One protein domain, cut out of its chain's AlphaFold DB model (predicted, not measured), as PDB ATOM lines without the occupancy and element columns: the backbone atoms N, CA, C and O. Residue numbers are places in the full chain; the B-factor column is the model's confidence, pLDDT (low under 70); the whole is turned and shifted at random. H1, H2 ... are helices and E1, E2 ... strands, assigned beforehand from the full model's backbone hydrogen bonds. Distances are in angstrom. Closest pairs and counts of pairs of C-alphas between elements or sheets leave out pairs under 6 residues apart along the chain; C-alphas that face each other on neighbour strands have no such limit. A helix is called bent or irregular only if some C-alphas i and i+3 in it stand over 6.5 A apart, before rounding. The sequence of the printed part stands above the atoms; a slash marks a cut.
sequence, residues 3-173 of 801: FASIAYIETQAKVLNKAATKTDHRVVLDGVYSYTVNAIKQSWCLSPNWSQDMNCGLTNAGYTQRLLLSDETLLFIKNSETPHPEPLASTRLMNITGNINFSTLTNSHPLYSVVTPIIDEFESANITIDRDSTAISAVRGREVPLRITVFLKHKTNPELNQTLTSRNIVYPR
ATOM      1  N   PHE A   3     -64.286  41.613  41.292       25.92
ATOM      2  CA  PHE A   3     -64.578  42.891  41.965       25.92
ATOM      3  C   PHE A   3     -63.781  43.162  43.257       25.92
ATOM      4  O   PHE A   3     -63.596  44.322  43.615       25.92
ATOM      5  N   ALA A   4     -63.275  42.136  43.952       29.67
ATOM      6  CA  ALA A   4     -62.613  42.319  45.252       29.67
ATOM      7  C   ALA A   4     -61.194  42.920  45.135       29.67
ATOM      8  O   ALA A   4     -60.817  43.773  45.937       29.67
ATOM      9  N   SER A   5     -60.424  42.538  44.108       39.09
ATOM     10  CA  SER A   5     -59.101  43.124  43.836       39.09
ATOM     11  C   SER A   5     -59.206  44.540  43.263       39.09
ATOM     12  O   SER A   5     -58.414  45.406  43.633       39.09
ATOM     13  N   ILE A   6     -60.222  44.798  42.428       42.06
ATOM     14  CA  ILE A   6     -60.539  46.132  41.901       42.06
ATOM     15  C   ILE A   6     -60.900  47.076  43.043       42.06
ATOM     16  O   ILE A   6     -60.342  48.160  43.102       42.06
ATOM     17  N   ALA A   7     -61.733  46.661  44.002       39.84
ATOM     18  CA  ALA A   7     -62.079  47.498  45.151       39.84
ATOM     19  C   ALA A   7     -60.849  47.883  45.993       39.84
ATOM     20  O   ALA A   7     -60.747  49.025  46.435       39.84
ATOM     21  N   TYR A   8     -59.882  46.977  46.180       46.28
ATOM     22  CA  TYR A   8     -58.623  47.289  46.867       46.28
ATOM     23  C   TYR A   8     -57.758  48.276  46.068       46.28
ATOM     24  O   TYR A   8     -57.293  49.269  46.627       46.28
ATOM     25  N   ILE A   9     -57.587  48.046  44.762       45.91
ATOM     26  CA  ILE A   9     -56.825  48.936  43.869       45.91
ATOM     27  C   ILE A   9     -57.498  50.307  43.766       45.91
ATOM     28  O   ILE A   9     -56.816  51.315  43.884       45.91
ATOM     29  N   GLU A  10     -58.820  50.368  43.634       46.31
ATOM     30  CA  GLU A  10     -59.597  51.606  43.665       46.31
ATOM     31  C   GLU A  10     -59.490  52.309  45.013       46.31
ATOM     32  O   GLU A  10     -59.451  53.533  45.053       46.31
ATOM     33  N   THR A  11     -59.449  51.569  46.123       47.66
ATOM     34  CA  THR A  11     -59.281  52.165  47.451       47.66
ATOM     35  C   THR A  11     -57.887  52.774  47.571       47.66
ATOM     36  O   THR A  11     -57.781  53.931  47.958       47.66
ATOM     37  N   GLN A  12     -56.832  52.069  47.146       47.38
ATOM     38  CA  GLN A  12     -55.470  52.614  47.085       47.38
ATOM     39  C   GLN A  12     -55.381  53.808  46.120       47.38
ATOM     40  O   GLN A  12     -54.821  54.842  46.470       47.38
ATOM     41  N   ALA A  13     -56.017  53.733  44.950       45.06
ATOM     42  CA  ALA A  13     -56.097  54.828  43.987       45.06
ATOM     43  C   ALA A  13     -56.882  56.034  44.533       45.06
ATOM     44  O   ALA A  13     -56.526  57.171  44.249       45.06
ATOM     45  N   LYS A  14     -57.924  55.819  45.351       45.72
ATOM     46  CA  LYS A  14     -58.695  56.873  46.039       45.72
ATOM     47  C   LYS A  14     -57.912  57.502  47.200       45.72
ATOM     48  O   LYS A  14     -58.028  58.710  47.389       45.72
ATOM     49  N   VAL A  15     -57.105  56.723  47.937       47.56
ATOM     50  CA  VAL A  15     -56.128  57.229  48.932       47.56
ATOM     51  C   VAL A  15     -55.117  58.136  48.247       47.56
ATOM     52  O   VAL A  15     -54.871  59.253  48.695       47.56
ATOM     53  N   LEU A  16     -54.574  57.675  47.126       47.31
ATOM     54  CA  LEU A  16     -53.560  58.397  46.379       47.31
ATOM     55  C   LEU A  16     -54.126  59.645  45.668       47.31
ATOM     56  O   LEU A  16     -53.472  60.683  45.662       47.31
ATOM     57  N   ASN A  17     -55.366  59.595  45.163       43.78
ATOM     58  CA  ASN A  17     -56.039  60.730  44.510       43.78
ATOM     59  C   ASN A  17     -56.300  61.925  45.443       43.78
ATOM     60  O   ASN A  17     -56.415  63.046  44.960       43.78
ATOM     61  N   LYS A  18     -56.424  61.723  46.764       43.78
ATOM     62  CA  LYS A  18     -56.687  62.820  47.718       43.78
ATOM     63  C   LYS A  18     -55.432  63.427  48.347       43.78
ATOM     64  O   LYS A  18     -55.499  64.562  48.806       43.78
ATOM     65  N   ALA A  19     -54.302  62.716  48.337       42.56
ATOM     66  CA  ALA A  19     -53.001  63.271  48.726       42.56
ATOM     67  C   ALA A  19     -52.396  64.180  47.631       42.56
ATOM     68  O   ALA A  19     -51.527  65.005  47.914       42.56
ATOM     69  N   ALA A  20     -52.887  64.059  46.396       41.00
ATOM     70  CA  ALA A  20     -52.438  64.800  45.225       41.00
ATOM     71  C   ALA A  20     -53.013  66.231  45.183       41.00
ATOM     72  O   ALA A  20     -53.853  66.565  44.353       41.00
ATOM     73  N   THR A  21     -52.548  67.115  46.068       45.53
ATOM     74  CA  THR A  21     -52.701  68.576  45.879       45.53
ATOM     75  C   THR A  21     -51.572  69.197  45.042       45.53
ATOM     76  O   THR A  21     -51.493  70.418  44.914       45.53
ATOM     77  N   LYS A  22     -50.720  68.375  44.416       44.66
ATOM     78  CA  LYS A  22     -49.857  68.735  43.279       44.66
ATOM     79  C   LYS A  22     -49.799  67.563  42.292       44.66
ATOM     80  O   LYS A  22     -50.026  66.427  42.681       44.66
ATOM     81  N   THR A  23     -49.518  67.876  41.032       53.56
ATOM     82  CA  THR A  23     -49.167  67.007  39.893       53.56
ATOM     83  C   THR A  23     -48.281  65.804  40.275       53.56
ATOM     84  O   THR A  23     -47.068  65.818  40.093       53.56
ATOM     85  N   ASP A  24     -48.865  64.742  40.833       68.38
ATOM     86  CA  ASP A  24     -48.098  63.631  41.400       68.38
ATOM     87  C   ASP A  24     -47.937  62.487  40.390       68.38
ATOM     88  O   ASP A  24     -48.481  61.394  40.537       68.38
ATOM     89  N   HIS A  25     -47.097  62.694  39.370       82.44
ATOM     90  CA  HIS A  25     -46.634  61.616  38.472       82.44
ATOM     91  C   HIS A  25     -46.090  60.410  39.259       82.44
ATOM     92  O   HIS A  25     -46.203  59.257  38.841       82.44
ATOM     93  N   ARG A  26     -45.559  60.672  40.459       81.31
ATOM     94  CA  ARG A  26     -45.100  59.671  41.422       81.31
ATOM     95  C   ARG A  26     -46.211  58.759  41.937       81.31
ATOM     96  O   ARG A  26     -45.983  57.559  42.050       81.31
ATOM     97  N   VAL A  27     -47.394  59.302  42.221       80.88
ATOM     98  CA  VAL A  27     -48.567  58.508  42.612       80.88
ATOM     99  C   VAL A  27     -48.905  57.505  41.513       80.88
ATOM    100  O   VAL A  27     -49.171  56.338  41.800       80.88
ATOM    101  N   VAL A  28     -48.835  57.939  40.253       85.56
ATOM    102  CA  VAL A  28     -49.116  57.069  39.110       85.56
ATOM    103  C   VAL A  28     -48.055  55.983  38.966       85.56
ATOM    104  O   VAL A  28     -48.405  54.810  38.851       85.56
ATOM    105  N   LEU A  29     -46.768  56.337  39.050       89.06
ATOM    106  CA  LEU A  29     -45.665  55.367  39.050       89.06
ATOM    107  C   LEU A  29     -45.826  54.316  40.156       89.06
ATOM    108  O   LEU A  29     -45.743  53.118  39.883       89.06
ATOM    109  N   ASP A  30     -46.092  54.754  41.387       85.56
ATOM    110  CA  ASP A  30     -46.254  53.875  42.547       85.56
ATOM    111  C   ASP A  30     -47.513  53.000  42.422       85.56
ATOM    112  O   ASP A  30     -47.489  51.824  42.802       85.56
ATOM    113  N   GLY A  31     -48.596  53.523  41.839       84.94
ATOM    114  CA  GLY A  31     -49.820  52.775  41.556       84.94
ATOM    115  C   GLY A  31     -49.626  51.695  40.486       84.94
ATOM    116  O   GLY A  31     -49.998  50.540  40.703       84.94
ATOM    117  N   VAL A  32     -48.974  52.029  39.366       91.38
ATOM    118  CA  VAL A  32     -48.633  51.072  38.294       91.38
ATOM    119  C   VAL A  32     -47.662  49.999  38.798       91.38
ATOM    120  O   VAL A  32     -47.848  48.807  38.526       91.38
ATOM    121  N   TYR A  33     -46.658  50.390  39.589       92.44
ATOM    122  CA  TYR A  33     -45.746  49.456  40.250       92.44
ATOM    123  C   TYR A  33     -46.497  48.516  41.201       92.44
ATOM    124  O   TYR A  33     -46.347  47.298  41.102       92.44
ATOM    125  N   SER A  34     -47.360  49.048  42.070       86.00
ATOM    126  CA  SER A  34     -48.125  48.252  43.040       86.00
ATOM    127  C   SER A  34     -49.064  47.257  42.357       86.00
ATOM    128  O   SER A  34     -49.158  46.102  42.776       86.00
ATOM    129  N   TYR A  35     -49.711  47.671  41.265       88.25
ATOM    130  CA  TYR A  35     -50.526  46.791  40.431       88.25
ATOM    131  C   TYR A  35     -49.699  45.657  39.812       88.25
ATOM    132  O   TYR A  35     -50.108  44.497  39.850       88.25
ATOM    133  N   THR A  36     -48.496  45.967  39.323       93.25
ATOM    134  CA  THR A  36     -47.570  44.975  38.757       93.25
ATOM    135  C   THR A  36     -47.077  43.985  39.816       93.25
ATOM    136  O   THR A  36     -47.081  42.776  39.587       93.25
ATOM    137  N   VAL A  37     -46.721  44.460  41.013       90.38
ATOM    138  CA  VAL A  37     -46.371  43.600  42.156       90.38
ATOM    139  C   VAL A  37     -47.538  42.682  42.522       90.38
ATOM    140  O   VAL A  37     -47.323  41.496  42.769       90.38
ATOM    141  N   ASN A  38     -48.770  43.198  42.526       86.44
ATOM    142  CA  ASN A  38     -49.956  42.384  42.771       86.44
ATOM    143  C   ASN A  38     -50.149  41.311  41.687       86.44
ATOM    144  O   ASN A  38     -50.392  40.158  42.024       86.44
ATOM    145  N   ALA A  39     -49.964  41.647  40.409       90.06
ATOM    146  CA  ALA A  39     -50.031  40.672  39.322       90.06
ATOM    147  C   ALA A  39     -49.018  39.525  39.497       90.06
ATOM    148  O   ALA A  39     -49.372  38.365  39.301       90.06
ATOM    149  N   ILE A  40     -47.785  39.828  39.930       91.56
ATOM    150  CA  ILE A  40     -46.763  38.807  40.223       91.56
ATOM    151  C   ILE A  40     -47.176  37.951  41.427       91.56
ATOM    152  O   ILE A  40     -47.094  36.727  41.362       91.56
ATOM    153  N   LYS A  41     -47.649  38.569  42.521       86.38
ATOM    154  CA  LYS A  41     -48.115  37.841  43.719       86.38
ATOM    155  C   LYS A  41     -49.217  36.841  43.388       86.38
ATOM    156  O   LYS A  41     -49.180  35.716  43.873       86.38
ATOM    157  N   GLN A  42     -50.165  37.259  42.554       85.00
ATOM    158  CA  GLN A  42     -51.314  36.454  42.148       85.00
ATOM    159  C   GLN A  42     -51.021  35.532  40.958       85.00
ATOM    160  O   GLN A  42     -51.939  34.898  40.445       85.00
ATOM    161  N   SER A  43     -49.763  35.455  40.505       89.38
ATOM    162  CA  SER A  43     -49.357  34.657  39.345       89.38
ATOM    163  C   SER A  43     -50.235  34.922  38.117       89.38
ATOM    164  O   SER A  43     -50.741  34.004  37.486       89.38
ATOM    165  N   TRP A  44     -50.490  36.182  37.774       91.00
ATOM    166  CA  TRP A  44     -51.312  36.491  36.606       91.00
ATOM    167  C   TRP A  44     -50.595  36.155  35.303       91.00
ATOM    168  O   TRP A  44     -49.369  36.263  35.197       91.00
ATOM    169  N   CYS A  45     -51.391  35.811  34.295       92.88
ATOM    170  CA  CYS A  45     -51.003  35.946  32.904       92.88
ATOM    171  C   CYS A  45     -51.355  37.358  32.451       92.88
ATOM    172  O   CYS A  45     -52.527  37.718  32.418       92.88
ATOM    173  N   LEU A  46     -50.343  38.176  32.183       94.00
ATOM    174  CA  LEU A  46     -50.527  39.547  31.730       94.00
ATOM    175  C   LEU A  46     -50.791  39.563  30.223       94.00
ATOM    176  O   LEU A  46     -49.989  39.066  29.435       94.00
ATOM    177  N   SER A  47     -51.919  40.145  29.826       91.00
ATOM    178  CA  SER A  47     -52.229  40.440  28.431       91.00
ATOM    179  C   SER A  47     -51.314  41.559  27.899       91.00
ATOM    180  O   SER A  47     -50.691  42.274  28.691       91.00
ATOM    181  N   PRO A  48     -51.276  41.797  26.573       87.12
ATOM    182  CA  PRO A  48     -50.553  42.938  26.006       87.12
ATOM    183  C   PRO A  48     -50.975  44.299  26.585       87.12
ATOM    184  O   PRO A  48     -50.153  45.204  26.670       87.12
ATOM    185  N   ASN A  49     -52.225  44.422  27.047       87.00
ATOM    186  CA  ASN A  49     -52.761  45.631  27.684       87.00
ATOM    187  C   ASN A  49     -52.518  45.670  29.205       87.00
ATOM    188  O   ASN A  49     -53.115  46.486  29.901       87.00
ATOM    189  N   TRP A  50     -51.679  44.775  29.737       91.62
ATOM    190  CA  TRP A  50     -51.371  44.657  31.167       91.62
ATOM    191  C   TRP A  50     -52.588  44.318  32.050       91.62
ATOM    192  O   TRP A  50     -52.651  44.655  33.233       91.62
ATOM    193  N   SER A  51     -53.565  43.605  31.487       90.31
ATOM    194  CA  SER A  51     -54.716  43.060  32.216       90.31
ATOM    195  C   SER A  51     -54.533  41.567  32.489       90.31
ATOM    196  O   SER A  51     -53.750  40.905  31.814       90.31
ATOM    197  N   GLN A  52     -55.273  41.004  33.446       89.00
ATOM    198  CA  GLN A  52     -55.298  39.552  33.634       89.00
ATOM    199  C   GLN A  52     -55.936  38.866  32.411       89.00
ATOM    200  O   GLN A  52     -57.058  39.195  32.025       89.00
ATOM    201  N   ASP A  53     -55.223  37.912  31.823       89.44
ATOM    202  CA  ASP A  53     -55.701  36.997  30.790       89.44
ATOM    203  C   ASP A  53     -56.328  35.756  31.447       89.44
ATOM    204  O   ASP A  53     -55.785  35.197  32.405       89.44
ATOM    205  N   MET A  54     -57.485  35.332  30.937       85.25
ATOM    206  CA  MET A  54     -58.187  34.138  31.414       85.25
ATOM    207  C   MET A  54     -57.519  32.848  30.925       85.25
ATOM    208  O   MET A  54     -57.587  31.826  31.606       85.25
ATOM    209  N   ASN A  55     -56.836  32.893  29.778       85.38
ATOM    210  CA  ASN A  55     -56.124  31.751  29.213       85.38
ATOM    211  C   ASN A  55     -54.712  31.681  29.796       85.38
ATOM    212  O   ASN A  55     -53.724  32.072  29.165       85.38
ATOM    213  N   CYS A  56     -54.630  31.201  31.038       84.38
ATOM    214  CA  CYS A  56     -53.389  31.204  31.795       84.38
ATOM    215  C   CYS A  56     -52.727  29.823  31.887       84.38
ATOM    216  O   CYS A  56     -53.358  28.831  32.247       84.38
ATOM    217  N   GLY A  57     -51.435  29.762  31.556       87.69
ATOM    218  CA  GLY A  57     -50.635  28.540  31.570       87.69
ATOM    219  C   GLY A  57     -49.166  28.803  31.235       87.69
ATOM    220  O   GLY A  57     -48.786  29.916  30.870       87.69
ATOM    221  N   LEU A  58     -48.328  27.766  31.326       90.75
ATOM    222  CA  LEU A  58     -46.876  27.866  31.094       90.75
ATOM    223  C   LEU A  58     -46.497  28.274  29.663       90.75
ATOM    224  O   LEU A  58     -45.384  28.744  29.439       90.75
ATOM    225  N   THR A  59     -47.409  28.141  28.702       91.69
ATOM    226  CA  THR A  59     -47.207  28.589  27.320       91.69
ATOM    227  C   THR A  59     -47.434  30.091  27.130       91.69
ATOM    228  O   THR A  59     -46.904  30.670  26.183       91.69
ATOM    229  N   ASN A  60     -48.151  30.758  28.043       92.81
ATOM    230  CA  ASN A  60     -48.470  32.181  27.935       92.81
ATOM    231  C   ASN A  60     -47.237  33.045  28.260       92.81
ATOM    232  O   ASN A  60     -46.646  32.918  29.337       92.81
ATOM    233  N   ALA A  61     -46.828  33.912  27.328       91.50
ATOM    234  CA  ALA A  61     -45.638  34.765  27.446       91.50
ATOM    235  C   ALA A  61     -45.740  35.832  28.552       91.50
ATOM    236  O   ALA A  61     -44.717  36.306  29.031       91.50
ATOM    237  N   GLY A  62     -46.952  36.172  28.990       92.75
ATOM    238  CA  GLY A  62     -47.200  37.080  30.106       92.75
ATOM    239  C   GLY A  62     -47.352  36.382  31.456       92.75
ATOM    240  O   GLY A  62     -47.701  37.043  32.435       92.75
ATOM    241  N   TYR A  63     -47.145  35.061  31.547       94.25
ATOM    242  CA  TYR A  63     -47.336  34.340  32.805       94.25
ATOM    243  C   TYR A  63     -46.228  34.650  33.814       94.25
ATOM    244  O   TYR A  63     -45.111  34.140  33.722       94.25
ATOM    245  N   THR A  64     -46.552  35.460  34.820       93.69
ATOM    246  CA  THR A  64     -45.591  35.964  35.815       93.69
ATOM    247  C   THR A  64     -44.898  34.858  36.617       93.69
ATOM    248  O   THR A  64     -43.722  35.004  36.950       93.69
ATOM    249  N   GLN A  65     -45.546  33.708  36.852       91.19
ATOM    250  CA  GLN A  65     -44.919  32.573  37.547       91.19
ATOM    251  C   GLN A  65     -43.715  32.005  36.772       91.19
ATOM    252  O   GLN A  65     -42.789  31.473  37.383       91.19
ATOM    253  N   ARG A  66     -43.667  32.166  35.439       93.25
ATOM    254  CA  ARG A  66     -42.539  31.712  34.605       93.25
ATOM    255  C   ARG A  66     -41.231  32.435  34.916       93.25
ATOM    256  O   ARG A  66     -40.164  31.854  34.720       93.25
ATOM    257  N   LEU A  67     -41.292  33.667  35.430       91.94
ATOM    258  CA  LEU A  67     -40.112  34.397  35.917       91.94
ATOM    259  C   LEU A  67     -39.504  33.721  37.154       91.94
ATOM    260  O   LEU A  67     -38.298  33.808  37.390       91.94
ATOM    261  N   LEU A  68     -40.341  33.029  37.932       90.00
ATOM    262  CA  LEU A  68     -40.011  32.481  39.245       90.00
ATOM    263  C   LEU A  68     -39.515  31.027  39.193       90.00
ATOM    264  O   LEU A  68     -39.118  30.477  40.217       90.00
ATOM    265  N   LEU A  69     -39.509  30.391  38.016       88.38
ATOM    266  CA  LEU A  69     -39.132  28.982  37.873       88.38
ATOM    267  C   LEU A  69     -37.645  28.760  38.193       88.38
ATOM    268  O   LEU A  69     -36.760  29.465  37.690       88.38
ATOM    269  N   SER A  70     -37.355  27.755  39.020       83.12
ATOM    270  CA  SER A  70     -35.996  27.244  39.237       83.12
ATOM    271  C   SER A  70     -35.627  26.201  38.177       83.12
ATOM    272  O   SER A  70     -36.510  25.654  37.517       83.12
ATOM    273  N   ASP A  71     -34.338  25.879  38.031       80.69
ATOM    274  CA  ASP A  71     -33.901  24.800  37.124       80.69
ATOM    275  C   ASP A  71     -34.528  23.450  37.511       80.69
ATOM    276  O   ASP A  71     -34.991  22.692  36.664       80.69
ATOM    277  N   GLU A  72     -34.653  23.205  38.817       74.62
ATOM    278  CA  GLU A  72     -35.335  22.040  39.383       74.62
ATOM    279  C   GLU A  72     -36.816  21.966  38.968       74.62
ATOM    280  O   GLU A  72     -37.369  20.888  38.759       74.62
ATOM    281  N   THR A  73     -37.465  23.126  38.854       82.50
ATOM    282  CA  THR A  73     -38.870  23.241  38.445       82.50
ATOM    283  C   THR A  73     -39.030  23.020  36.942       82.50
ATOM    284  O   THR A  73     -40.009  22.417  36.519       82.50
ATOM    285  N   LEU A  74     -38.062  23.452  36.130       85.06
ATOM    286  CA  LEU A  74     -38.057  23.183  34.690       85.06
ATOM    287  C   LEU A  74     -37.922  21.688  34.398       85.06
ATOM    288  O   LEU A  74     -38.699  21.148  33.615       85.06
ATOM    289  N   LEU A  75     -36.991  21.007  35.071       79.75
ATOM    290  CA  LEU A  75     -36.859  19.549  34.987       79.75
ATOM    291  C   LEU A  75     -38.167  18.852  35.378       79.75
ATOM    292  O   LEU A  75     -38.630  17.951  34.686       79.75
ATOM    293  N   PHE A  76     -38.809  19.332  36.445       80.19
ATOM    294  CA  PHE A  76     -40.105  18.821  36.872       80.19
ATOM    295  C   PHE A  76     -41.205  19.011  35.810       80.19
ATOM    296  O   PHE A  76     -41.954  18.077  35.533       80.19
ATOM    297  N   ILE A  77     -41.294  20.192  35.185       84.62
ATOM    298  CA  ILE A  77     -42.271  20.477  34.120       84.62
ATOM    299  C   ILE A  77     -42.104  19.491  32.964       84.62
ATOM    300  O   ILE A  77     -43.097  18.894  32.545       84.62
ATOM    301  N   LYS A  78     -40.861  19.262  32.522       84.12
ATOM    302  CA  LYS A  78     -40.535  18.285  31.477       84.12
ATOM    303  C   LYS A  78     -41.036  16.884  31.836       84.12
ATOM    304  O   LYS A  78     -41.726  16.262  31.038       84.12
ATOM    305  N   ASN A  79     -40.742  16.427  33.052       77.88
ATOM    306  CA  ASN A  79     -41.069  15.070  33.500       77.88
ATOM    307  C   ASN A  79     -42.564  14.867  33.792       77.88
ATOM    308  O   ASN A  79     -43.055  13.746  33.756       77.88
ATOM    309  N   SER A  80     -43.297  15.942  34.085       79.69
ATOM    310  CA  SER A  80     -44.748  15.900  34.323       79.69
ATOM    311  C   SER A  80     -45.600  15.868  33.050       79.69
ATOM    312  O   SER A  80     -46.828  15.879  33.154       79.69
ATOM    313  N   GLU A  81     -44.972  15.936  31.869       82.94
ATOM    314  CA  GLU A  81     -45.639  16.122  30.569       82.94
ATOM    315  C   GLU A  81     -46.572  17.349  30.535       82.94
ATOM    316  O   GLU A  81     -47.535  17.421  29.768       82.94
ATOM    317  N   THR A  82     -46.317  18.345  31.391       85.81
ATOM    318  CA  THR A  82     -47.116  19.572  31.396       85.81
ATOM    319  C   THR A  82     -46.838  20.347  30.103       85.81
ATOM    320  O   THR A  82     -45.666  20.574  29.792       85.81
ATOM    321  N   PRO A  83     -47.868  20.819  29.370       90.31
ATOM    322  CA  PRO A  83     -47.670  21.638  28.176       90.31
ATOM    323  C   PRO A  83     -46.803  22.871  28.460       90.31
ATOM    324  O   PRO A  83     -47.115  23.668  29.349       90.31
ATOM    325  N   HIS A  84     -45.723  23.035  27.697       90.94
ATOM    326  CA  HIS A  84     -44.749  24.107  27.878       90.94
ATOM    327  C   HIS A  84     -44.121  24.537  26.536       90.94
ATOM    328  O   HIS A  84     -44.215  23.799  25.555       90.94
ATOM    329  N   PRO A  85     -43.529  25.744  26.448       91.50
ATOM    330  CA  PRO A  85     -42.796  26.180  25.261       91.50
ATOM    331  C   PRO A  85     -41.540  25.344  25.000       91.50
ATOM    332  O   PRO A  85     -40.771  25.089  25.925       91.50
ATOM    333  N   GLU A  86     -41.284  25.030  23.731       88.12
ATOM    334  CA  GLU A  86     -40.040  24.399  23.278       88.12
ATOM    335  C   GLU A  86     -39.053  25.444  22.715       88.12
ATOM    336  O   GLU A  86     -39.477  26.357  21.997       88.12
ATOM    337  N   PRO A  87     -37.740  25.349  23.009       90.94
ATOM    338  CA  PRO A  87     -37.112  24.399  23.938       90.94
ATOM    339  C   PRO A  87     -37.512  24.664  25.401       90.94
ATOM    340  O   PRO A  87     -37.776  25.812  25.748       90.94
ATOM    341  N   LEU A  88     -37.460  23.653  26.285       88.06
ATOM    342  CA  LEU A  88     -37.780  23.775  27.728       88.06
ATOM    343  C   LEU A  88     -37.214  25.041  28.403       88.06
ATOM    344  O   LEU A  88     -37.883  25.644  29.243       88.06
ATOM    345  N   ALA A  89     -36.005  25.470  28.024       87.81
ATOM    346  CA  ALA A  89     -35.369  26.689  28.527       87.81
ATOM    347  C   ALA A  89     -36.232  27.953  28.337       87.81
ATOM    348  O   ALA A  89     -36.228  28.825  29.203       87.81
ATOM    349  N   SER A  90     -37.025  28.017  27.262       91.50
ATOM    350  CA  SER A  90     -37.977  29.093  26.969       91.50
ATOM    351  C   SER A  90     -39.133  29.148  27.966       91.50
ATOM    352  O   SER A  90     -39.786  30.182  28.090       91.50
ATOM    353  N   THR A  91     -39.408  28.068  28.702       92.44
ATOM    354  CA  THR A  91     -40.465  28.042  29.725       92.44
ATOM    355  C   THR A  91     -40.162  29.018  30.856       92.44
ATOM    356  O   THR A  91     -41.075  29.688  31.336       92.44
ATOM    357  N   ARG A  92     -38.891  29.173  31.247       93.31
ATOM    358  CA  ARG A  92     -38.481  30.215  32.191       93.31
ATOM    359  C   ARG A  92     -38.295  31.532  31.452       93.31
ATOM    360  O   ARG A  92     -37.462  31.640  30.559       93.31
ATOM    361  N   LEU A  93     -39.022  32.552  31.887       93.94
ATOM    362  CA  LEU A  93     -38.858  33.898  31.354       93.94
ATOM    363  C   LEU A  93     -37.711  34.615  32.067       93.94
ATOM    364  O   LEU A  93     -37.540  34.486  33.282       93.94
ATOM    365  N   MET A  94     -36.940  35.383  31.300       94.56
ATOM    366  CA  MET A  94     -35.936  36.307  31.841       94.56
ATOM    367  C   MET A  94     -36.505  37.709  32.036       94.56
ATOM    368  O   MET A  94     -36.060  38.422  32.932       94.56
ATOM    369  N   ASN A  95     -37.500  38.083  31.232       95.88
ATOM    370  CA  ASN A  95     -38.244  39.315  31.400       95.88
ATOM    371  C   ASN A  95     -39.702  39.171  30.942       95.88
ATOM    372  O   ASN A  95     -40.052  38.233  30.224       95.88
ATOM    373  N   ILE A  96     -40.540  40.103  31.391       96.44
ATOM    374  CA  ILE A  96     -41.871  40.381  30.846       96.44
ATOM    375  C   ILE A  96     -41.942  41.886  30.612       96.44
ATOM    376  O   ILE A  96     -41.632  42.662  31.518       96.44
ATOM    377  N   THR A  97     -42.353  42.298  29.416       96.00
ATOM    378  CA  THR A  97     -42.519  43.707  29.051       96.00
ATOM    379  C   THR A  97     -43.935  43.986  28.574       96.00
ATOM    380  O   THR A  97     -44.595  43.125  27.993       96.00
ATOM    381  N   GLY A  98     -44.413  45.202  28.819       94.31
ATOM    382  CA  GLY A  98     -45.698  45.671  28.318       94.31
ATOM    383  C   GLY A  98     -45.749  47.185  28.218       94.31
ATOM    384  O   GLY A  98     -45.012  47.893  28.906       94.31
ATOM    385  N   ASN A  99     -46.619  47.677  27.342       95.06
ATOM    386  CA  ASN A  99     -46.908  49.096  27.185       95.06
ATOM    387  C   ASN A  99     -48.404  49.302  27.407       95.06
ATOM    388  O   ASN A  99     -49.231  48.706  26.721       95.06
ATOM    389  N   ILE A 100     -48.736  50.158  28.367       94.12
ATOM    390  CA  ILE A 100     -50.097  50.627  28.582       94.12
ATOM    391  C   ILE A 100     -50.218  51.977  27.895       94.12
ATOM    392  O   ILE A 100     -49.712  52.979  28.407       94.12
ATOM    393  N   ASN A 101     -50.906  52.014  26.760       94.38
ATOM    394  CA  ASN A 101     -51.268  53.267  26.116       94.38
ATOM    395  C   ASN A 101     -52.473  53.871  26.843       94.38
ATOM    396  O   ASN A 101     -53.525  53.238  26.952       94.38
ATOM    397  N   PHE A 102     -52.334  55.092  27.357       92.88
ATOM    398  CA  PHE A 102     -53.397  55.688  28.161       92.88
ATOM    399  C   PHE A 102     -54.621  56.071  27.324       92.88
ATOM    400  O   PHE A 102     -55.738  56.004  27.826       92.88
ATOM    401  N   SER A 103     -54.440  56.376  26.035       89.50
ATOM    402  CA  SER A 103     -55.538  56.748  25.128       89.50
ATOM    403  C   SER A 103     -56.503  55.599  24.819       89.50
ATOM    404  O   SER A 103     -57.662  55.840  24.490       89.50
ATOM    405  N   THR A 104     -56.046  54.351  24.949       90.12
ATOM    406  CA  THR A 104     -56.848  53.148  24.685       90.12
ATOM    407  C   THR A 104     -57.332  52.471  25.968       90.12
ATOM    408  O   THR A 104     -57.996  51.433  25.904       90.12
ATOM    409  N   LEU A 105     -57.014  53.034  27.138       90.25
ATOM    410  CA  LEU A 105     -57.354  52.449  28.427       90.25
ATOM    411  C   LEU A 105     -58.831  52.691  28.756       90.25
ATOM    412  O   LEU A 105     -59.271  53.828  28.911       90.25
ATOM    413  N   THR A 106     -59.610  51.620  28.893       90.25
ATOM    414  CA  THR A 106     -61.038  51.720  29.224       90.25
ATOM    415  C   THR A 106     -61.261  51.979  30.715       90.25
ATOM    416  O   THR A 106     -60.469  51.560  31.558       90.25
ATOM    417  N   ASN A 107     -62.408  52.574  31.064       86.12
ATOM    418  CA  ASN A 107     -62.799  52.845  32.458       86.12
ATOM    419  C   ASN A 107     -62.921  51.575  33.320       86.12
ATOM    420  O   ASN A 107     -62.905  51.654  34.544       86.12
ATOM    421  N   SER A 108     -63.056  50.406  32.690       84.12
ATOM    422  CA  SER A 108     -63.083  49.108  33.366       84.12
ATOM    423  C   SER A 108     -61.695  48.606  33.771       84.12
ATOM    424  O   SER A 108     -61.596  47.631  34.516       84.12
ATOM    425  N   HIS A 109     -60.617  49.207  33.258       85.38
ATOM    426  CA  HIS A 109     -59.264  48.795  33.595       85.38
ATOM    427  C   HIS A 109     -58.900  49.261  35.019       85.38
ATOM    428  O   HIS A 109     -59.063  50.443  35.321       85.38
ATOM    429  N   PRO A 110     -58.327  48.404  35.889       81.81
ATOM    430  CA  PRO A 110     -58.027  48.777  37.279       81.81
ATOM    431  C   PRO A 110     -57.093  49.989  37.420       81.81
ATOM    432  O   PRO A 110     -57.203  50.761  38.369       81.81
ATOM    433  N   LEU A 111     -56.184  50.178  36.457       86.00
ATOM    434  CA  LEU A 111     -55.280  51.333  36.413       86.00
ATOM    435  C   LEU A 111     -55.915  52.622  35.880       86.00
ATOM    436  O   LEU A 111     -55.275  53.661  35.993       86.00
ATOM    437  N   TYR A 112     -57.136  52.598  35.333       87.00
ATOM    438  CA  TYR A 112     -57.755  53.789  34.743       87.00
ATOM    439  C   TYR A 112     -57.785  54.946  35.744       87.00
ATOM    440  O   TYR A 112     -57.162  55.972  35.506       87.00
ATOM    441  N   SER A 113     -58.364  54.720  36.928       82.75
ATOM    442  CA  SER A 113     -58.451  55.726  38.001       82.75
ATOM    443  C   SER A 113     -57.101  56.237  38.525       82.75
ATOM    444  O   SER A 113     -57.046  57.315  39.115       82.75
ATOM    445  N   VAL A 114     -56.029  55.465  38.323       83.06
ATOM    446  CA  VAL A 114     -54.661  55.824  38.713       83.06
ATOM    447  C   VAL A 114     -54.031  56.739  37.665       83.06
ATOM    448  O   VAL A 114     -53.315  57.662  38.031       83.06
ATOM    449  N   VAL A 115     -54.291  56.508  36.375       88.00
ATOM    450  CA  VAL A 115     -53.651  57.251  35.274       88.00
ATOM    451  C   VAL A 115     -54.474  58.439  34.775       88.00
ATOM    452  O   VAL A 115     -53.896  59.350  34.190       88.00
ATOM    453  N   THR A 116     -55.795  58.471  35.016       87.69
ATOM    454  CA  THR A 116     -56.679  59.578  34.599       87.69
ATOM    455  C   THR A 116     -56.126  60.963  34.952       87.69
ATOM    456  O   THR A 116     -56.198  61.832  34.089       87.69
ATOM    457  N   PRO A 117     -55.523  61.202  36.137       86.44
ATOM    458  CA  PRO A 117     -54.996  62.525  36.472       86.44
ATOM    459  C   PRO A 117     -53.854  63.018  35.569       86.44
ATOM    460  O   PRO A 117     -53.584  64.213  35.562       86.44
ATOM    461  N   ILE A 118     -53.172  62.129  34.832       88.19
ATOM    462  CA  ILE A 118     -51.992  62.467  34.012       88.19
ATOM    463  C   ILE A 118     -52.169  62.148  32.519       88.19
ATOM    464  O   ILE A 118     -51.224  62.297  31.741       88.19
ATOM    465  N   ILE A 119     -53.353  61.682  32.107       89.62
ATOM    466  CA  ILE A 119     -53.621  61.185  30.746       89.62
ATOM    467  C   ILE A 119     -53.446  62.259  29.665       89.62
ATOM    468  O   ILE A 119     -53.168  61.943  28.507       89.62
ATOM    469  N   ASP A 120     -53.584  63.535  30.031       89.19
ATOM    470  CA  ASP A 120     -53.401  64.659  29.117       89.19
ATOM    471  C   ASP A 120     -51.919  64.980  28.870       89.19
ATOM    472  O   ASP A 120     -51.574  65.379  27.757       89.19
ATOM    473  N   GLU A 121     -51.040  64.701  29.836       90.81
ATOM    474  CA  GLU A 121     -49.595  64.986  29.788       90.81
ATOM    475  C   GLU A 121     -48.773  63.796  29.253       90.81
ATOM    476  O   GLU A 121     -47.842  63.962  28.458       90.81
ATOM    477  N   PHE A 122     -49.138  62.574  29.646       93.75
ATOM    478  CA  PHE A 122     -48.395  61.354  29.322       93.75
ATOM    479  C   PHE A 122     -49.113  60.499  28.279       93.75
ATOM    480  O   PHE A 122     -50.336  60.429  28.223       93.75
ATOM    481  N   GLU A 123     -48.331  59.847  27.423       95.38
ATOM    482  CA  GLU A 123     -48.819  58.988  26.342       95.38
ATOM    483  C   GLU A 123     -49.035  57.550  26.827       95.38
ATOM    484  O   GLU A 123     -50.064  56.931  26.550       95.38
ATOM    485  N   SER A 124     -48.053  57.005  27.551       95.81
ATOM    486  CA  SER A 124     -48.038  55.591  27.924       95.81
ATOM    487  C   SER A 124     -47.170  55.296  29.146       95.81
ATOM    488  O   SER A 124     -46.212  56.021  29.423       95.81
ATOM    489  N   ALA A 125     -47.424  54.154  29.786       95.88
ATOM    490  CA  ALA A 125     -46.521  53.526  30.747       95.88
ATOM    491  C   ALA A 125     -45.884  52.262  30.148       95.88
ATOM    492  O   ALA A 125     -46.585  51.298  29.843       95.88
ATOM    493  N   ASN A 126     -44.559  52.243  30.020       96.75
ATOM    494  CA  ASN A 126     -43.787  51.039  29.718       96.75
ATOM    495  C   ASN A 126     -43.412  50.341  31.022       96.75
ATOM    496  O   ASN A 126     -42.881  50.973  31.935       96.75
ATOM    497  N   ILE A 127     -43.663  49.043  31.107       97.00
ATOM    498  CA  ILE A 127     -43.409  48.251  32.305       97.00
ATOM    499  C   ILE A 127     -42.522  47.079  31.919       97.00
ATOM    500  O   ILE A 127     -42.817  46.357  30.969       97.00
ATOM    501  N   THR A 128     -41.449  46.885  32.677       96.62
ATOM    502  CA  THR A 128     -40.511  45.778  32.501       96.62
ATOM    503  C   THR A 128     -40.315  45.073  33.831       96.62
ATOM    504  O   THR A 128     -40.019  45.712  34.839       96.62
ATOM    505  N   ILE A 129     -40.458  43.753  33.840       96.94
ATOM    506  CA  ILE A 129     -40.132  42.890  34.971       96.94
ATOM    507  C   ILE A 129     -38.957  42.025  34.536       96.94
ATOM    508  O   ILE A 129     -39.147  41.103  33.754       96.94
ATOM    509  N   ASP A 130     -37.760  42.303  35.038       95.88
ATOM    510  CA  ASP A 130     -36.559  41.515  34.766       95.88
ATOM    511  C   ASP A 130     -36.256  40.571  35.926       95.88
ATOM    512  O   ASP A 130     -36.355  40.948  37.096       95.88
ATOM    513  N   ARG A 131     -35.779  39.365  35.622       92.50
ATOM    514  CA  ARG A 131     -35.102  38.516  36.602       92.50
ATOM    515  C   ARG A 131     -33.671  39.020  36.805       92.50
ATOM    516  O   ARG A 131     -32.863  38.985  35.880       92.50
ATOM    517  N   ASP A 132     -33.346  39.475  38.012       87.06
ATOM    518  CA  ASP A 132     -32.046  40.088  38.318       87.06
ATOM    519  C   ASP A 132     -31.033  39.039  38.799       87.06
ATOM    520  O   ASP A 132     -30.797  38.864  39.992       87.06
ATOM    521  N   SER A 133     -30.404  38.332  37.859       74.75
ATOM    522  CA  SER A 133     -29.365  37.335  38.160       74.75
ATOM    523  C   SER A 133     -28.084  37.921  38.772       74.75
ATOM    524  O   SER A 133     -27.243  37.159  39.243       74.75
ATOM    525  N   THR A 134     -27.921  39.247  38.777       69.38
ATOM    526  CA  THR A 134     -26.725  39.928  39.301       69.38
ATOM    527  C   THR A 134     -26.839  40.297  40.776       69.38
ATOM    528  O   THR A 134     -25.841  40.645  41.411       69.38
ATOM    529  N   ALA A 135     -28.043  40.224  41.346       64.06
ATOM    530  CA  ALA A 135     -28.260  40.521  42.749       64.06
ATOM    531  C   ALA A 135     -27.570  39.466  43.632       64.06
ATOM    532  O   ALA A 135     -28.034  38.332  43.751       64.06
ATOM    533  N   ILE A 136     -26.483  39.869  44.300       53.38
ATOM    534  CA  ILE A 136     -25.846  39.111  45.386       53.38
ATOM    535  C   ILE A 136     -26.792  39.154  46.595       53.38
ATOM    536  O   ILE A 136     -26.614  39.926  47.532       53.38
ATOM    537  N   SER A 137     -27.871  38.379  46.546       53.59
ATOM    538  CA  SER A 137     -28.708  38.116  47.710       53.59
ATOM    539  C   SER A 137     -28.243  36.812  48.341       53.59
ATOM    540  O   SER A 137     -27.903  35.865  47.633       53.59
ATOM    541  N   ALA A 138     -28.237  36.737  49.671       49.62
ATOM    542  CA  ALA A 138     -28.110  35.462  50.367       49.62
ATOM    543  C   ALA A 138     -29.389  34.645  50.102       49.62
ATOM    544  O   ALA A 138     -30.341  34.695  50.880       49.62
ATOM    545  N   VAL A 139     -29.439  33.965  48.955       50.41
ATOM    546  CA  VAL A 139     -30.547  33.098  48.538       50.41
ATOM    547  C   VAL A 139     -30.615  31.941  49.541       50.41
ATOM    548  O   VAL A 139     -29.688  31.136  49.620       50.41
ATOM    549  N   ARG A 140     -31.676  31.866  50.352       52.81
ATOM    550  CA  ARG A 140     -31.918  30.772  51.312       52.81
ATOM    551  C   ARG A 140     -32.567  29.548  50.648       52.81
ATOM    552  O   ARG A 140     -32.899  28.586  51.338       52.81
ATOM    553  N   GLY A 141     -32.726  29.562  49.324       55.47
ATOM    554  CA  GLY A 141     -32.840  28.379  48.468       55.47
ATOM    555  C   GLY A 141     -33.787  28.514  47.271       55.47
ATOM    556  O   GLY A 141     -33.559  27.855  46.261       55.47
ATOM    557  N   ARG A 142     -34.841  29.340  47.353       69.62
ATOM    558  CA  ARG A 142     -35.890  29.461  46.305       69.62
ATOM    559  C   ARG A 142     -36.269  30.904  45.972       69.62
ATOM    560  O   ARG A 142     -37.273  31.146  45.308       69.62
ATOM    561  N   GLU A 143     -35.505  31.865  46.463       79.00
ATOM    562  CA  GLU A 143     -35.781  33.271  46.238       79.00
ATOM    563  C   GLU A 143     -35.389  33.693  44.828       79.00
ATOM    564  O   GLU A 143     -34.323  33.333  44.325       79.00
ATOM    565  N   VAL A 144     -36.245  34.497  44.206       86.69
ATOM    566  CA  VAL A 144     -36.005  35.039  42.871       86.69
ATOM    567  C   VAL A 144     -35.936  36.561  42.965       86.69
ATOM    568  O   VAL A 144     -36.954  37.204  43.245       86.69
ATOM    569  N   PRO A 145     -34.747  37.159  42.778       90.44
ATOM    570  CA  PRO A 145     -34.618  38.602  42.667       90.44
ATOM    571  C   PRO A 145     -35.233  39.081  41.347       90.44
ATOM    572  O   PRO A 145     -34.940  38.555  40.272       90.44
ATOM    573  N   LEU A 146     -36.091  40.092  41.438       93.31
ATOM    574  CA  LEU A 146     -36.734  40.753  40.312       93.31
ATOM    575  C   LEU A 146     -36.406  42.244  40.321       93.31
ATOM    576  O   LEU A 146     -36.383  42.885  41.372       93.31
ATOM    577  N   ARG A 147     -36.238  42.826  39.142       95.00
ATOM    578  CA  ARG A 147     -36.175  44.270  38.936       95.00
ATOM    579  C   ARG A 147     -37.412  44.694  38.157       95.00
ATOM    580  O   ARG A 147     -37.609  44.258  37.031       95.00
ATOM    581  N   ILE A 148     -38.243  45.526  38.770       96.00
ATOM    582  CA  ILE A 148     -39.455  46.068  38.157       96.00
ATOM    583  C   ILE A 148     -39.174  47.519  37.792       96.00
ATOM    584  O   ILE A 148     -38.835  48.316  38.667       96.00
ATOM    585  N   THR A 149     -39.332  47.852  36.520       96.69
ATOM    586  CA  THR A 149     -39.143  49.198  35.987       96.69
ATOM    587  C   THR A 149     -40.461  49.688  35.411       96.69
ATOM    588  O   THR A 149     -41.059  49.007  34.582       96.69
ATOM    589  N   VAL A 150     -40.905  50.865  35.840       96.62
ATOM    590  CA  VAL A 150     -42.046  51.585  35.271       96.62
ATOM    591  C   VAL A 150     -41.518  52.879  34.671       96.62
ATOM    592  O   VAL A 150     -40.925  53.691  35.375       96.62
ATOM    593  N   PHE A 151     -41.729  53.065  33.376       96.31
ATOM    594  CA  PHE A 151     -41.311  54.236  32.619       96.31
ATOM    595  C   PHE A 151     -42.542  54.951  32.065       96.31
ATOM    596  O   PHE A 151     -43.277  54.389  31.253       96.31
ATOM    597  N   LEU A 152     -42.774  56.187  32.496       95.06
ATOM    598  CA  LEU A 152     -43.820  57.050  31.959       95.06
ATOM    599  C   LEU A 152     -43.261  57.882  30.809       95.06
ATOM    600  O   LEU A 152     -42.297  58.628  30.986       95.06
ATOM    601  N   LYS A 153     -43.899  57.770  29.642       96.12
ATOM    602  CA  LYS A 153     -43.541  58.502  28.427       96.12
ATOM    603  C   LYS A 153     -44.401  59.759  28.299       96.12
ATOM    604  O   LYS A 153     -45.618  59.650  28.147       96.12
ATOM    605  N   HIS A 154     -43.787  60.936  28.347       95.44
ATOM    606  CA  HIS A 154     -44.462  62.208  28.100       95.44
ATOM    607  C   HIS A 154     -44.809  62.347  26.607       95.44
ATOM    608  O   HIS A 154     -44.042  61.899  25.752       95.44
ATOM    609  N   LYS A 155     -45.937  62.986  26.270       95.06
ATOM    610  CA  LYS A 155     -46.420  63.061  24.874       95.06
ATOM    611  C   LYS A 155     -45.482  63.814  23.930       95.06
ATOM    612  O   LYS A 155     -45.336  63.436  22.773       95.06
ATOM    613  N   THR A 156     -44.878  64.903  24.408       93.81
ATOM    614  CA  THR A 156     -44.158  65.865  23.546       93.81
ATOM    615  C   THR A 156     -42.735  66.196  23.988       93.81
ATOM    616  O   THR A 156     -41.965  66.701  23.178       93.81
ATOM    617  N   ASN A 157     -42.364  65.925  25.242       91.44
ATOM    618  CA  ASN A 157     -41.095  66.359  25.827       91.44
ATOM    619  C   ASN A 157     -40.399  65.170  26.505       91.44
ATOM    620  O   ASN A 157     -40.740  64.837  27.639       91.44
ATOM    621  N   PRO A 158     -39.420  64.536  25.838       91.00
ATOM    622  CA  PRO A 158     -38.694  63.399  26.392       91.00
ATOM    623  C   PRO A 158     -37.947  63.686  27.703       91.00
ATOM    624  O   PRO A 158     -37.694  62.748  28.454       91.00
ATOM    625  N   GLU A 159     -37.614  64.946  28.000       88.12
ATOM    626  CA  GLU A 159     -36.960  65.338  29.259       88.12
ATOM    627  C   GLU A 159     -37.899  65.232  30.470       88.12
ATOM    628  O   GLU A 159     -37.442  65.172  31.606       88.12
ATOM    629  N   LEU A 160     -39.216  65.182  30.234       87.38
ATOM    630  CA  LEU A 160     -40.232  64.985  31.272       87.38
ATOM    631  C   LEU A 160     -40.616  63.512  31.459       87.38
ATOM    632  O   LEU A 160     -41.512  63.208  32.247       87.38
ATOM    633  N   ASN A 161     -39.958  62.587  30.753       92.06
ATOM    634  CA  ASN A 161     -40.135  61.162  31.006       92.06
ATOM    635  C   ASN A 161     -39.717  60.830  32.442       92.06
ATOM    636  O   ASN A 161     -38.748  61.373  32.958       92.06
ATOM    637  N   GLN A 162     -40.434  59.914  33.084       92.12
ATOM    638  CA  GLN A 162     -40.170  59.540  34.475       92.12
ATOM    639  C   GLN A 162     -39.915  58.043  34.578       92.12
ATOM    640  O   GLN A 162     -40.605  57.254  33.933       92.12
ATOM    641  N   THR A 163     -38.960  57.636  35.419       94.00
ATOM    642  CA  THR A 163     -38.647  56.216  35.630       94.00
ATOM    643  C   THR A 163     -38.630  55.854  37.108       94.00
ATOM    644  O   THR A 163     -37.899  56.433  37.911       94.00
ATOM    645  N   LEU A 164     -39.376  54.813  37.454       93.19
ATOM    646  CA  LEU A 164     -39.308  54.138  38.740       93.19
ATOM    647  C   LEU A 164     -38.675  52.763  38.545       93.19
ATOM    648  O   LEU A 164     -39.238  51.930  37.840       93.19
ATOM    649  N   THR A 165     -37.558  52.498  39.220       94.19
ATOM    650  CA  THR A 165     -36.924  51.172  39.216       94.19
ATOM    651  C   THR A 165     -36.893  50.622  40.631       94.19
ATOM    652  O   THR A 165     -36.298  51.215  41.527       94.19
ATOM    653  N   SER A 166     -37.493  49.460  40.846       92.00
ATOM    654  CA  SER A 166     -37.565  48.799  42.144       92.00
ATOM    655  C   SER A 166     -36.946  47.407  42.074       92.00
ATOM    656  O   SER A 166     -37.261  46.613  41.185       92.00
ATOM    657  N   ARG A 167     -36.066  47.089  43.028       91.00
ATOM    658  CA  ARG A 167     -35.526  45.737  43.207       91.00
ATOM    659  C   ARG A 167     -36.318  45.018  44.279       91.00
ATOM    660  O   ARG A 167     -36.440  45.492  45.408       91.00
ATOM    661  N   ASN A 168     -36.814  43.851  43.919       90.31
ATOM    662  CA  ASN A 168     -37.721  43.034  44.696       90.31
ATOM    663  C   ASN A 168     -37.117  41.645  44.866       90.31
ATOM    664  O   ASN A 168     -36.413  41.155  43.992       90.31
ATOM    665  N   ILE A 169     -37.408  40.996  45.984       88.19
ATOM    666  CA  ILE A 169     -37.119  39.578  46.179       88.19
ATOM    667  C   ILE A 169     -38.449  38.871  46.369       88.19
ATOM    668  O   ILE A 169     -39.227  39.226  47.260       88.19
ATOM    669  N   VAL A 170     -38.692  37.869  45.530       88.88
ATOM    670  CA  VAL A 170     -39.846  36.981  45.630       88.88
ATOM    671  C   VAL A 170     -39.426  35.719  46.363       88.88
ATOM    672  O   VAL A 170     -38.420  35.110  46.007       88.88
ATOM    673  N   TYR A 171     -40.180  35.329  47.384       86.12
ATOM    674  CA  TYR A 171     -39.940  34.120  48.165       86.12
ATOM    675  C   TYR A 171     -41.243  33.331  48.347       86.12
ATOM    676  O   TYR A 171     -42.319  33.934  48.392       86.12
ATOM    677  N   PRO A 172     -41.179  31.991  48.442       81.69
ATOM    678  CA  PRO A 172     -42.334  31.173  48.799       81.69
ATOM    679  C   PRO A 172     -42.949  31.645  50.124       81.69
ATOM    680  O   PRO A 172     -42.229  31.893  51.095       81.69
ATOM    681  N   ARG A 173     -44.276  31.785  50.179       86.00
ATOM    682  CA  ARG A 173     -44.981  32.160  51.408       86.00
ATOM    683  C   ARG A 173     -45.238  30.927  52.258       86.00
ATOM    684  O   ARG A 173     -46.248  30.265  52.075       86.00
TER     685      ARG A 173
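What this domain is: This is residues 3 to 173 of the 801 residues of an uncharacterized protein of Bdellovibrio sp. ZAP7 (UniProt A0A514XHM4). A twisted four-stranded sheet has the long helix H2 packed slantwise over one face, and H1 folds back along H2 on the side away from the sheet. H6 packs on H1 and H2 towards one end, while H4 and H5 make a small head at the other end of the long axis, beyond H3. The printed part has 171 residues, with six named helices and four named strands in the order H1 H2 H3 H4 H5 E1 H6 E2 E3 E4; the antiparallel sheet runs E1 E2 E3 E4. The class is mixed, helices and strands; the whole is compact, with a radius of gyration of the C-alphas of 17.2 A, yet elongated in outline, spanning 54 by 35 by 31 A.

How they stand to each other: E1, residues 95 to 101, and E2, residues 122 to 131, are antiparallel, with N 98 and O 127 2.9 A apart, within hydrogen-bond range. E3, residues 144 to 154, and E4, residues 162 to 172, complete a meander with E2, each strand the antiparallel neighbour of the one before. N 128 and O 149 are 2.9 A apart, and N 148 and O 166 2.8 A. H2, residues 25 to 41, is on the sheet, forming two layers, at a height over the sheet of 8.1 A; it lies over E2, E3 and E4, at 37 degrees to E2 on the local plane. The closest C-alphas of H2 and E3 are those of Leu 29 and Val 150, 6.5 A. H1, residues 3 to 19, forms a helical hairpin with H2; they touch with residues 9 to 16 of H1 alone, closest C-alphas Leu 16 and Val 27, 6.3 A, at a shallow tilt of 22 degrees, opposite ways. H6, residues 112 to 118, touches H2, the hub, closest C-alphas Val 28 and Val 114, 5.7 A, with residues 25 to 32 of H2 alone, and only grazes the sheet. H3, residues 64 to 68, only just touches H2, with 3 pairs of C-alphas within 8 A, closest Ile 40 and Thr 64, 5.4 A. H4, residues 71 to 79, touches H5, residues 88 to 91, closest C-alphas Leu 74 and Leu 88, 7.0 A; both are apart from H2. Every O i to N i+4 pair is within hydrogen-bond range in H2 and H4, against 12 of 13 in H1, 0 of 1 in H3 and 1 of 3 in H6; O i to N i+3 pairs within range are 2 of 2 in H3 and 2 of 4 in H6, and H5 is too short for an i+4 pair.

Where its parts are: E3 is 32.1 A long, E4 31.9 A, E2 27.4 A and E1 19.8 A; H1 and H2 are 24.4 A each, H4 12.6 A, H6 10.4 A, H3 7.4 A and H5 5.4 A. H1 begins at C-alpha 3, (-64.578, 42.891, 41.965), and E4 ends at C-alpha 172, (-42.334, 31.173, 48.799). H6 is irregular: C-alphas 114 and 117 are 7.1 A apart.

The domain as a whole: The C-alphas of Thr 21 and Asn 79 are the two farthest apart, 56.1 A. The printed part has no cut. The long links are H2 to H3, 22 residues, and E2 to E3, 12 residues. Mean pLDDT of the printed part is 82.0; residues 3 to 24 and 134 to 142 are under 70.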